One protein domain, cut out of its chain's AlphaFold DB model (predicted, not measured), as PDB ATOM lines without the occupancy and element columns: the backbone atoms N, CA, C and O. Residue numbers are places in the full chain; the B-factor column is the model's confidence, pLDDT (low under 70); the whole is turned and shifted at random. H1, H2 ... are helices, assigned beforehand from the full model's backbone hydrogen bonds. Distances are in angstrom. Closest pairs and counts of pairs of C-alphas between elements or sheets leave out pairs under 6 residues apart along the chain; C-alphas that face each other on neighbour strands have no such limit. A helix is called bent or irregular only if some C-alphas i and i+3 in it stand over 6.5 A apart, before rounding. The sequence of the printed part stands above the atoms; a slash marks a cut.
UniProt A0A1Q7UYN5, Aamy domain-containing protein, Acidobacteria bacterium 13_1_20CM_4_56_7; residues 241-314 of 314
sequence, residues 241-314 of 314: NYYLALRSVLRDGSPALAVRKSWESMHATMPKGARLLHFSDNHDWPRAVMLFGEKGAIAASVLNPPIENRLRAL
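Overview. This is residues 241 to 314 of the 314 residues of the protein "Aamy domain-containing protein" of Acidobacteria bacterium 13_1_20CM_4_56_7 (UniProt A0A1Q7UYN5). The longest helix, H3, is kinked and packs on H1 near the end of H1; H1 and H2 lie side by side as a helical hairpin whose two helices overlap over only part of H2. A long link, residues 270 to 287, runs back from the end of H2 to the start of H3, and after H3 a tail without a named element, residues 304 to 314, runs on away from the end of H3 and turns near residue 308. The printed part has 74 residues with three named helices, in the order H1, H2, H3, and no named strand; its class is all helix. The whole is compact, with a radius of gyration of the C-alphas of 12.5 A and spans of 35 by 26 by 21 A.

Arrangement. Look first at H3, residues 288 to 303, which has a kink of 103 degrees near residue 295. It is irregular: C-alphas 291 and 294 are 9.1 A apart, and its line is a rough one. H3 touches H1, residues 241 to 250; their closest C-alphas, those of Phe 292 and Leu 250, are 6.0 A apart. Their lines stand at a steep tilt of 66 degrees, opposite ways. From H1 go on to H2, residues 257 to 269, which touches H1 with residues 258 to 263 alone. Their closest C-alphas, those of Ala 245 and Val 259, are 5.1 A apart. H1 and H2 form a helical hairpin, with a shallow tilt of 4 degrees, opposite ways. H2 and H3 are apart. In H1 and H2 every O i to N i+4 pair is within hydrogen-bond range; in H3 9 of 12 are.

Along the chain. Find C-alpha 288 at (30.573, -12.994, -5.715), where H3 begins; its 16 residues end at C-alpha 303, at (24.109, -13.772, -16.728), and these two C-alphas are 12.8 A apart. Go back to C-alpha 241 at (17.752, -22.385, -7.817), where H1 begins; its 10 residues cover 14.3 A from first to last C-alpha. H2, of 13 residues, covers 18.5 A and ends at C-alpha 269, at (6.777, -24.245, -12.430).

Size, cuts and confidence. The two C-alphas farthest apart, those of Lys 272 and Met 290, are 35.3 A apart, and the first and last printed C-alphas, those of Asn 241 and Leu 314, are 19.9 A apart. The printed part has no cut, and Leu 314 is the chain's last residue. The link from H1 to H2 is short, with 6 residues, and the link from H2 to H3 is long, with 18 residues. Look in the B-factor column for the confidence: the mean pLDDT of the printed part is 87.8, and the residues under 70 are 308 to 314.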
ATOM      1  N   ASN A 241      17.365 -21.292  -6.918       92.75
ATOM      2  CA  ASN A 241      17.752 -22.385  -7.817       92.75
ATOM      3  C   ASN A 241      18.619 -21.902  -8.985       92.75
ATOM      4  O   ASN A 241      19.558 -22.593  -9.397       92.75
ATOM      5  N   TYR A 242      18.346 -20.709  -9.518       93.94
ATOM      6  CA  TYR A 242      19.192 -20.109 -10.545       93.94
ATOM      7  C   TYR A 242      20.562 -19.728  -9.984       93.94
ATOM      8  O   TYR A 242      21.578 -20.079 -10.579       93.94
ATOM      9  N   TYR A 243      20.607 -19.086  -8.813       95.19
ATOM     10  CA  TYR A 243      21.864 -18.743  -8.147       95.19
ATOM     11  C   TYR A 243      22.729 -19.984  -7.854       95.19
ATOM     12  O   TYR A 243      23.929 -19.992  -8.137       95.19
ATOM     13  N   LEU A 244      22.131 -21.075  -7.364       95.50
ATOM     14  CA  LEU A 244      22.846 -22.332  -7.123       95.50
ATOM     15  C   LEU A 244      23.396 -22.949  -8.418       95.50
ATOM     16  O   LEU A 244      24.518 -23.461  -8.419       95.50
ATOM     17  N   ALA A 245      22.654 -22.865  -9.525       95.69
ATOM     18  CA  ALA A 245      23.134 -23.300 -10.837       95.69
ATOM     19  C   ALA A 245      24.264 -22.402 -11.370       95.69
ATOM     20  O   ALA A 245      25.242 -22.898 -11.923       95.69
ATOM     21  N   LEU A 246      24.173 -21.087 -11.168       94.94
ATOM     22  CA  LEU A 246      25.225 -20.142 -11.539       94.94
ATOM     23  C   LEU A 246      26.520 -20.442 -10.776       94.94
ATOM     24  O   LEU A 246      27.590 -20.555 -11.374       94.94
ATOM     25  N   ARG A 247      26.414 -20.661  -9.463       95.56
ATOM     26  CA  ARG A 247      27.535 -21.047  -8.604       95.56
ATOM     27  C   ARG A 247      28.157 -22.375  -9.039       95.56
ATOM     28  O   ARG A 247      29.382 -22.465  -9.093       95.56
ATOM     29  N   SER A 248      27.356 -23.392  -9.356       95.69
ATOM     30  CA  SER A 248      27.894 -24.696  -9.762       95.69
ATOM     31  C   SER A 248      28.680 -24.619 -11.075       95.69
ATOM     32  O   SER A 248      29.676 -25.322 -11.237       95.69
ATOM     33  N   VAL A 249      28.284 -23.735 -11.994       95.56
ATOM     34  CA  VAL A 249      29.017 -23.487 -13.243       95.56
ATOM     35  C   VAL A 249      30.280 -22.668 -12.993       95.56
ATOM     36  O   VAL A 249      31.369 -23.098 -13.369       95.56
ATOM     37  N   LEU A 250      30.156 -21.505 -12.348       94.56
ATOM     38  CA  LEU A 250      31.257 -20.545 -12.227       94.56
ATOM     39  C   LEU A 250      32.340 -20.971 -11.233       94.56
ATOM     40  O   LEU A 250      33.494 -20.584 -11.394       94.56
ATOM     41  N   ARG A 251      31.981 -21.752 -10.210       93.44
ATOM     42  CA  ARG A 251      32.905 -22.181  -9.152       93.44
ATOM     43  C   ARG A 251      33.256 -23.661  -9.240       93.44
ATOM     44  O   ARG A 251      34.416 -24.015  -9.072       93.44
ATOM     45  N   ASP A 252      32.262 -24.517  -9.480       94.31
ATOM     46  CA  ASP A 252      32.425 -25.974  -9.351       94.31
ATOM     47  C   ASP A 252      32.699 -26.681 -10.694       94.31
ATOM     48  O   ASP A 252      32.887 -27.895 -10.723       94.31
ATOM     49  N   GLY A 253      32.737 -25.941 -11.811       93.50
ATOM     50  CA  GLY A 253      33.052 -26.481 -13.138       93.50
ATOM     51  C   GLY A 253      31.914 -27.270 -13.796       93.50
ATOM     52  O   GLY A 253      32.159 -28.058 -14.710       93.50
ATOM     53  N   SER A 254      30.667 -27.082 -13.350       96.88
ATOM     54  CA  SER A 254      29.502 -27.690 -14.005       96.88
ATOM     55  C   SER A 254      29.304 -27.131 -15.426       96.88
ATOM     56  O   SER A 254      29.660 -25.981 -15.693       96.88
ATOM     57  N   PRO A 255      28.694 -27.889 -16.359       96.69
ATOM     58  CA  PRO A 255      28.416 -27.385 -17.702       96.69
ATOM     59  C   PRO A 255      27.489 -26.164 -17.683       96.69
ATOM     60  O   PRO A 255      26.476 -26.177 -16.986       96.69
ATOM     61  N   ALA A 256      27.748 -25.173 -18.546       93.38
ATOM     62  CA  ALA A 256      26.919 -23.965 -18.680       93.38
ATOM     63  C   ALA A 256      25.422 -24.258 -18.919       93.38
ATOM     64  O   ALA A 256      24.552 -23.479 -18.530       93.38
ATOM     65  N   LEU A 257      25.103 -25.426 -19.493       95.38
ATOM     66  CA  LEU A 257      23.733 -25.910 -19.679       95.38
ATOM     67  C   LEU A 257      22.934 -26.011 -18.363       95.38
ATOM     68  O   LEU A 257      21.709 -25.937 -18.400       95.38
ATOM     69  N   ALA A 258      23.591 -26.163 -17.208       95.50
ATOM     70  CA  ALA A 258      22.926 -26.216 -15.907       95.50
ATOM     71  C   ALA A 258      22.154 -24.923 -15.588       95.50
ATOM     72  O   ALA A 258      21.034 -24.996 -15.083       95.50
ATOM     73  N   VAL A 259      22.701 -23.758 -15.952       93.19
ATOM     74  CA  VAL A 259      22.039 -22.454 -15.762       93.19
ATOM     75  C   VAL A 259      20.761 -22.380 -16.592       93.19
ATOM     76  O   VAL A 259      19.694 -22.064 -16.067       93.19
ATOM     77  N   ARG A 260      20.840 -22.760 -17.874       91.50
ATOM     78  CA  ARG A 260      19.678 -22.797 -18.770       91.50
ATOM     79  C   ARG A 260      18.597 -23.754 -18.266       91.50
ATOM     80  O   ARG A 260      17.437 -23.370 -18.228       91.50
ATOM     81  N   LYS A 261      18.969 -24.966 -17.838       93.12
ATOM     82  CA  LYS A 261      18.015 -25.948 -17.294       93.12
ATOM     83  C   LYS A 261      17.313 -25.442 -16.035       93.12
ATOM     84  O   LYS A 261      16.113 -25.642 -15.897       93.12
ATOM     85  N   SER A 262      18.051 -24.789 -15.134       92.44
ATOM     86  CA  SER A 262      17.472 -24.184 -13.928       92.44
ATOM     87  C   SER A 262      16.451 -23.106 -14.296       92.44
ATOM     88  O   SER A 262      15.319 -23.120 -13.818       92.44
ATOM     89  N   TRP A 263      16.809 -22.233 -15.238       89.81
ATOM     90  CA  TRP A 263      15.910 -21.205 -15.748       89.81
ATOM     91  C   TRP A 263      14.659 -21.795 -16.430       89.81
ATOM     92  O   TRP A 263      13.550 -21.381 -16.096       89.81
ATOM     93  N   GLU A 264      14.805 -22.798 -17.306       89.81
ATOM     94  CA  GLU A 264      13.682 -23.485 -17.976       89.81
ATOM     95  C   GLU A 264      12.755 -24.158 -16.953       89.81
ATOM     96  O   GLU A 264      11.533 -24.061 -17.065       89.81
ATOM     97  N   SER A 265      13.328 -24.790 -15.924       89.00
ATOM     98  CA  SER A 265      12.569 -25.424 -14.845       89.00
ATOM     99  C   SER A 265      11.736 -24.409 -14.067       89.00
ATOM    100  O   SER A 265      10.552 -24.645 -13.855       89.00
ATOM    101  N   MET A 266      12.324 -23.275 -13.674       86.12
ATOM    102  CA  MET A 266      11.600 -22.224 -12.950       86.12
ATOM    103  C   MET A 266      10.464 -21.628 -13.793       86.12
ATOM    104  O   MET A 266       9.378 -21.384 -13.280       86.12
ATOM    105  N   HIS A 267      10.673 -21.448 -15.100       83.75
ATOM    106  CA  HIS A 267       9.626 -20.947 -16.001       83.75
ATOM    107  C   HIS A 267       8.484 -21.947 -16.205       83.75
ATOM    108  O   HIS A 267       7.360 -21.538 -16.486       83.75
ATOM    109  N   ALA A 268       8.755 -23.246 -16.077       85.69
ATOM    110  CA  ALA A 268       7.733 -24.280 -16.179       85.69
ATOM    111  C   ALA A 268       6.890 -24.420 -14.897       85.69
ATOM    112  O   ALA A 268       5.747 -24.871 -14.970       85.69
ATOM    113  N   THR A 269       7.442 -24.068 -13.732       86.88
ATOM    114  CA  THR A 269       6.777 -24.245 -12.430       86.88
ATOM    115  C   THR A 269       6.073 -22.988 -11.928       86.88
ATOM    116  O   THR A 269       5.023 -23.103 -11.295       86.88
ATOM    117  N   MET A 270       6.625 -21.803 -12.201       91.19
ATOM    118  CA  MET A 270       6.056 -20.526 -11.767       91.19
ATOM    119  C   MET A 270       4.829 -20.123 -12.600       91.19
ATOM    120  O   MET A 270       4.734 -20.513 -13.766       91.19
ATOM    121  N   PRO A 271       3.906 -19.306 -12.055       92.94
ATOM    122  CA  PRO A 271       2.793 -18.755 -12.825       92.94
ATOM    123  C   PRO A 271       3.247 -17.972 -14.066       92.94
ATOM    124  O   PRO A 271       4.347 -17.414 -14.122       92.94
ATOM    125  N   LYS A 272       2.385 -17.893 -15.080       90.94
ATOM    126  CA  LYS A 272       2.665 -17.156 -16.316       90.94
ATOM    127  C   LYS A 272       2.897 -15.683 -16.011       90.94
ATOM    128  O   LYS A 272       2.086 -15.034 -15.357       90.94
ATOM    129  N   GLY A 273       4.005 -15.152 -16.518       90.56
ATOM    130  CA  GLY A 273       4.404 -13.775 -16.244       90.56
ATOM    131  C   GLY A 273       4.923 -13.562 -14.822       90.56
ATOM    132  O   GLY A 273       4.908 -12.420 -14.363       90.56
ATOM    133  N   ALA A 274       5.353 -14.621 -14.125       92.88
ATOM    134  CA  ALA A 274       6.087 -14.501 -12.873       92.88
ATOM    135  C   ALA A 274       7.450 -13.824 -13.078       92.88
ATOM    136  O   ALA A 274       8.074 -13.940 -14.134       92.88
ATOM    137  N   ARG A 275       7.903 -13.111 -12.047       93.81
ATOM    138  CA  ARG A 275       9.154 -12.355 -12.014       93.81
ATOM    139  C   ARG A 275      10.063 -12.941 -10.952       93.81
ATOM    140  O   ARG A 275       9.643 -13.152  -9.816       93.81
ATOM    141  N   LEU A 276      11.317 -13.167 -11.307       93.25
ATOM    142  CA  LEU A 276      12.300 -13.756 -10.412       93.25
ATOM    143  C   LEU A 276      13.491 -12.809 -10.258       93.25
ATOM    144  O   LEU A 276      14.011 -12.296 -11.246       93.25
ATOM    145  N   LEU A 277      13.921 -12.580  -9.019       95.00
ATOM    146  CA  LEU A 277      15.125 -11.824  -8.711       95.00
ATOM    147  C   LEU A 277      16.349 -12.713  -8.942       95.00
ATOM    148  O   LEU A 277      16.563 -13.704  -8.240       95.00
ATOM    149  N   HIS A 278      17.162 -12.324  -9.916       93.94
ATOM    150  CA  HIS A 278      18.463 -12.918 -10.191       93.94
ATOM    151  C   HIS A 278      19.554 -12.144  -9.447       93.94
ATOM    152  O   HIS A 278      19.573 -10.916  -9.473       93.94
ATOM    153  N   PHE A 279      20.469 -12.852  -8.785       94.94
ATOM    154  CA  PHE A 279      21.529 -12.242  -7.982       94.94
ATOM    155  C   PHE A 279      22.814 -13.077  -8.031       94.94
ATOM    156  O   PHE A 279      22.797 -14.261  -8.379       94.94
ATOM    157  N   SER A 280      23.956 -12.441  -7.757       94.12
ATOM    158  CA  SER A 280      25.277 -13.096  -7.710       94.12
ATOM    159  C   SER A 280      25.784 -13.288  -6.280       94.12
ATOM    160  O   SER A 280      26.599 -14.172  -6.040       94.12
ATOM    161  N   ASP A 281      25.309 -12.456  -5.360       94.50
ATOM    162  CA  ASP A 281      25.461 -12.508  -3.910       94.50
ATOM    163  C   ASP A 281      24.367 -11.617  -3.278       94.50
ATOM    164  O   ASP A 281      23.595 -10.977  -3.995       94.50
ATOM    165  N   ASN A 282      24.258 -11.632  -1.950       95.56
ATOM    166  CA  ASN A 282      23.437 -10.714  -1.153       95.56
ATOM    167  C   ASN A 282      24.008 -10.676   0.283       95.56
ATOM    168  O   ASN A 282      25.128 -11.142   0.506       95.56
ATOM    169  N   HIS A 283      23.272 -10.145   1.258       95.50
ATOM    170  CA  HIS A 283      23.713 -10.102   2.659       95.50
ATOM    171  C   HIS A 283      23.931 -11.472   3.346       95.50
ATOM    172  O   HIS A 283      24.763 -11.552   4.249       95.50
ATOM    173  N   ASP A 284      23.252 -12.536   2.914       94.69
ATOM    174  CA  ASP A 284      23.359 -13.895   3.471       94.69
ATOM    175  C   ASP A 284      24.401 -14.772   2.769       94.69
ATOM    176  O   ASP A 284      24.849 -15.792   3.306       94.69
ATOM    177  N   TRP A 285      24.792 -14.406   1.547       94.19
ATOM    178  CA  TRP A 285      25.708 -15.195   0.730       94.19
ATOM    179  C   TRP A 285      27.101 -14.554   0.648       94.19
ATOM    180  O   TRP A 285      27.236 -13.330   0.624       94.19
ATOM    181  N   PRO A 286      28.183 -15.356   0.571       94.31
ATOM    182  CA  PRO A 286      29.521 -14.805   0.400       94.31
ATOM    183  C   PRO A 286      29.624 -13.969  -0.880       94.31
ATOM    184  O   PRO A 286      28.984 -14.277  -1.883       94.31
ATOM    185  N   ARG A 287      30.487 -12.947  -0.861       95.62
ATOM    186  CA  ARG A 287      30.647 -12.028  -1.994       95.62
ATOM    187  C   ARG A 287      31.019 -12.762  -3.287       95.62
ATOM    188  O   ARG A 287      31.931 -13.589  -3.291       95.62
ATOM    189  N   ALA A 288      30.394 -12.389  -4.399       95.69
ATOM    190  CA  ALA A 288      30.573 -12.994  -5.715       95.69
ATOM    191  C   ALA A 288      32.035 -12.939  -6.174       95.69
ATOM    192  O   ALA A 288      32.562 -13.921  -6.686       95.69
ATOM    193  N   VAL A 289      32.731 -11.827  -5.915       96.06
ATOM    194  CA  VAL A 289      34.171 -11.690  -6.201       96.06
ATOM    195  C   VAL A 289      35.027 -12.688  -5.413       96.06
ATOM    196  O   VAL A 289      36.006 -13.204  -5.947       96.06
ATOM    197  N   MET A 290      34.643 -13.017  -4.176       95.38
ATOM    198  CA  MET A 290      35.343 -14.017  -3.362       95.38
ATOM    199  C   MET A 290      35.034 -15.443  -3.824       95.38
ATOM    200  O   MET A 290      35.895 -16.314  -3.738       95.38
ATOM    201  N   LEU A 291      33.815 -15.687  -4.312       94.00
ATOM    202  CA  LEU A 291      33.378 -17.009  -4.760       94.00
ATOM    203  C   LEU A 291      33.829 -17.355  -6.183       94.00
ATOM    204  O   LEU A 291      34.165 -18.508  -6.441       94.00
ATOM    205  N   PHE A 292      33.800 -16.390  -7.102       94.50
ATOM    206  CA  PHE A 292      33.980 -16.606  -8.542       94.50
ATOM    207  C   PHE A 292      35.243 -15.931  -9.102       94.50
ATOM    208  O   PHE A 292      35.572 -16.107 -10.277       94.50
ATOM    209  N   GLY A 293      35.944 -15.129  -8.294       94.81
ATOM    210  CA  GLY A 293      36.961 -14.195  -8.777       94.81
ATOM    211  C   GLY A 293      36.347 -13.024  -9.552       94.81
ATOM    212  O   GLY A 293      35.165 -13.021  -9.890       94.81
ATOM    213  N   GLU A 294      37.156 -12.016  -9.874       95.00
ATOM    214  CA  GLU A 294      36.693 -10.799 -10.562       95.00
ATOM    215  C   GLU A 294      36.021 -11.102 -11.911       95.00
ATOM    216  O   GLU A 294      34.898 -10.674 -12.169       95.00
ATOM    217  N   LYS A 295      36.666 -11.921 -12.753       93.69
ATOM    218  CA  LYS A 295      36.112 -12.314 -14.059       93.69
ATOM    219  C   LYS A 295      34.806 -13.095 -13.922       93.69
ATOM    220  O   LYS A 295      33.889 -12.888 -14.713       93.69
ATOM    221  N   GLY A 296      34.719 -13.982 -12.931       93.94
ATOM    222  CA  GLY A 296      33.513 -14.755 -12.666       93.94
ATOM    223  C   GLY A 296      32.372 -13.885 -12.138       93.94
ATOM    224  O   GLY A 296      31.237 -14.064 -12.561       93.94
ATOM    225  N   ALA A 297      32.664 -12.892 -11.296       94.50
ATOM    226  CA  ALA A 297      31.674 -11.925 -10.822       94.50
ATOM    227  C   ALA A 297      31.132 -11.045 -11.963       94.50
ATOM    228  O   ALA A 297      29.923 -10.849 -12.066       94.50
ATOM    229  N   ILE A 298      32.001 -10.585 -12.873       92.69
ATOM    230  CA  ILE A 298      31.570  -9.866 -14.082       92.69
ATOM    231  C   ILE A 298      30.689 -10.776 -14.945       92.69
ATOM    232  O   ILE A 298      29.597 -10.369 -15.336       92.69
ATOM    233  N   ALA A 299      31.095 -12.027 -15.184       92.38
ATOM    234  CA  ALA A 299      30.271 -12.981 -15.926       92.38
ATOM    235  C   ALA A 299      28.901 -13.208 -15.260       92.38
ATOM    236  O   ALA A 299      27.879 -13.193 -15.941       92.38
ATOM    237  N   ALA A 300      28.866 -13.350 -13.933       92.81
ATOM    238  CA  ALA A 300      27.638 -13.498 -13.156       92.81
ATOM    239  C   ALA A 300      26.694 -12.292 -13.317       92.81
ATOM    240  O   ALA A 300      25.497 -12.488 -13.510       92.81
ATOM    241  N   SER A 301      27.222 -11.060 -13.314       87.81
ATOM    242  CA  SER A 301      26.419  -9.844 -13.518       87.81
ATOM    243  C   SER A 301      25.769  -9.759 -14.904       87.81
ATOM    244  O   SER A 301      24.676  -9.223 -15.028       87.81
ATOM    245  N   VAL A 302      26.401 -10.331 -15.935       87.25
ATOM    246  CA  VAL A 302      25.841 -10.391 -17.298       87.25
ATOM    247  C   VAL A 302      24.807 -11.511 -17.426       87.25
ATOM    248  O   VAL A 302      23.836 -11.380 -18.165       87.25
ATOM    249  N   LEU A 303      25.014 -12.622 -16.713       88.56
ATOM    250  CA  LEU A 303      24.109 -13.772 -16.728       88.56
ATOM    251  C   LEU A 303      22.840 -13.551 -15.897       88.56
ATOM    252  O   LEU A 303      21.874 -14.274 -16.101       88.56
ATOM    253  N   ASN A 304      22.816 -12.561 -15.008       88.50
ATOM    254  CA  ASN A 304      21.640 -12.188 -14.230       88.50
ATOM    255  C   ASN A 304      20.834 -11.099 -14.962       88.50
ATOM    256  O   ASN A 304      21.180  -9.920 -14.856       88.50
ATOM    257  N   PRO A 305      19.769 -11.449 -15.711       80.19
ATOM    258  CA  PRO A 305      18.948 -10.445 -16.374       80.19
ATOM    259  C   PRO A 305      18.172  -9.596 -15.350       80.19
ATOM    260  O   PRO A 305      17.910 -10.062 -14.234       80.19
ATOM    261  N   PRO A 306      17.768  -8.365 -15.722       79.94
ATOM    262  CA  PRO A 306      16.887  -7.546 -14.896       79.94
ATOM    263  C   PRO A 306      15.510  -8.202 -14.734       79.94
ATOM    264  O   PRO A 306      15.174  -9.175 -15.413       79.94
ATOM    265  N   ILE A 307      14.685  -7.642 -13.849       77.25
ATOM    266  CA  ILE A 307      13.330  -8.141 -13.604       77.25
ATOM    267  C   ILE A 307      12.482  -7.952 -14.873       77.25
ATOM    268  O   ILE A 307      12.082  -6.837 -15.205       77.25
ATOM    269  N   GLU A 308      12.203  -9.029 -15.610       66.62
ATOM    270  CA  GLU A 308      11.479  -8.976 -16.885       66.62
ATOM    271  C   GLU A 308      10.236  -9.872 -16.914       66.62
ATOM    272  O   GLU A 308      10.215 -10.970 -16.368       66.62
ATOM    273  N   ASN A 309       9.202  -9.401 -17.623       50.00
ATOM    274  CA  ASN A 309       7.945 -10.130 -17.845       50.00
ATOM    275  C   ASN A 309       7.925 -10.935 -19.154       50.00
ATOM    276  O   ASN A 309       6.925 -11.596 -19.440       50.00
ATOM    277  N   ARG A 310       8.948 -10.830 -20.014       47.88
ATOM    278  CA  ARG A 310       8.910 -11.437 -21.352       47.88
ATOM    279  C   ARG A 310      10.241 -12.023 -21.782       47.88
ATOM    280  O   ARG A 310      11.249 -11.336 -21.844       47.88
ATOM    281  N   LEU A 311      10.145 -13.259 -22.253       40.91
ATOM    282  CA  LEU A 311      11.098 -13.897 -23.145       40.91
ATOM    283  C   LEU A 311      11.325 -13.012 -24.373       40.91
ATOM    284  O   LEU A 311      10.468 -12.936 -25.256       40.91
ATOM    285  N   ARG A 312      12.501 -12.405 -24.501       35.97
ATOM    286  CA  ARG A 312      13.145 -12.463 -25.811       35.97
ATOM    287  C   ARG A 312      13.907 -13.773 -25.808       35.97
ATOM    288  O   ARG A 312      14.749 -13.980 -24.943       35.97
ATOM    289  N   ALA A 313      13.526 -14.680 -26.704       29.98
ATOM    290  CA  ALA A 313      14.332 -15.854 -26.986       29.98
ATOM    291  C   ALA A 313      15.775 -15.373 -27.209       29.98
ATOM    292  O   ALA A 313      16.002 -14.538 -28.088       29.98
ATOM    293  N   LEU A 314      16.681 -15.808 -26.331       31.44
ATOM    294  CA  LEU A 314      18.122 -15.701 -26.544       31.44
ATOM    295  C   LEU A 314      18.510 -16.529 -27.771       31.44
ATOM    296  O   LEU A 314      17.956 -17.646 -27.916       31.44
TER     297      LEU A 314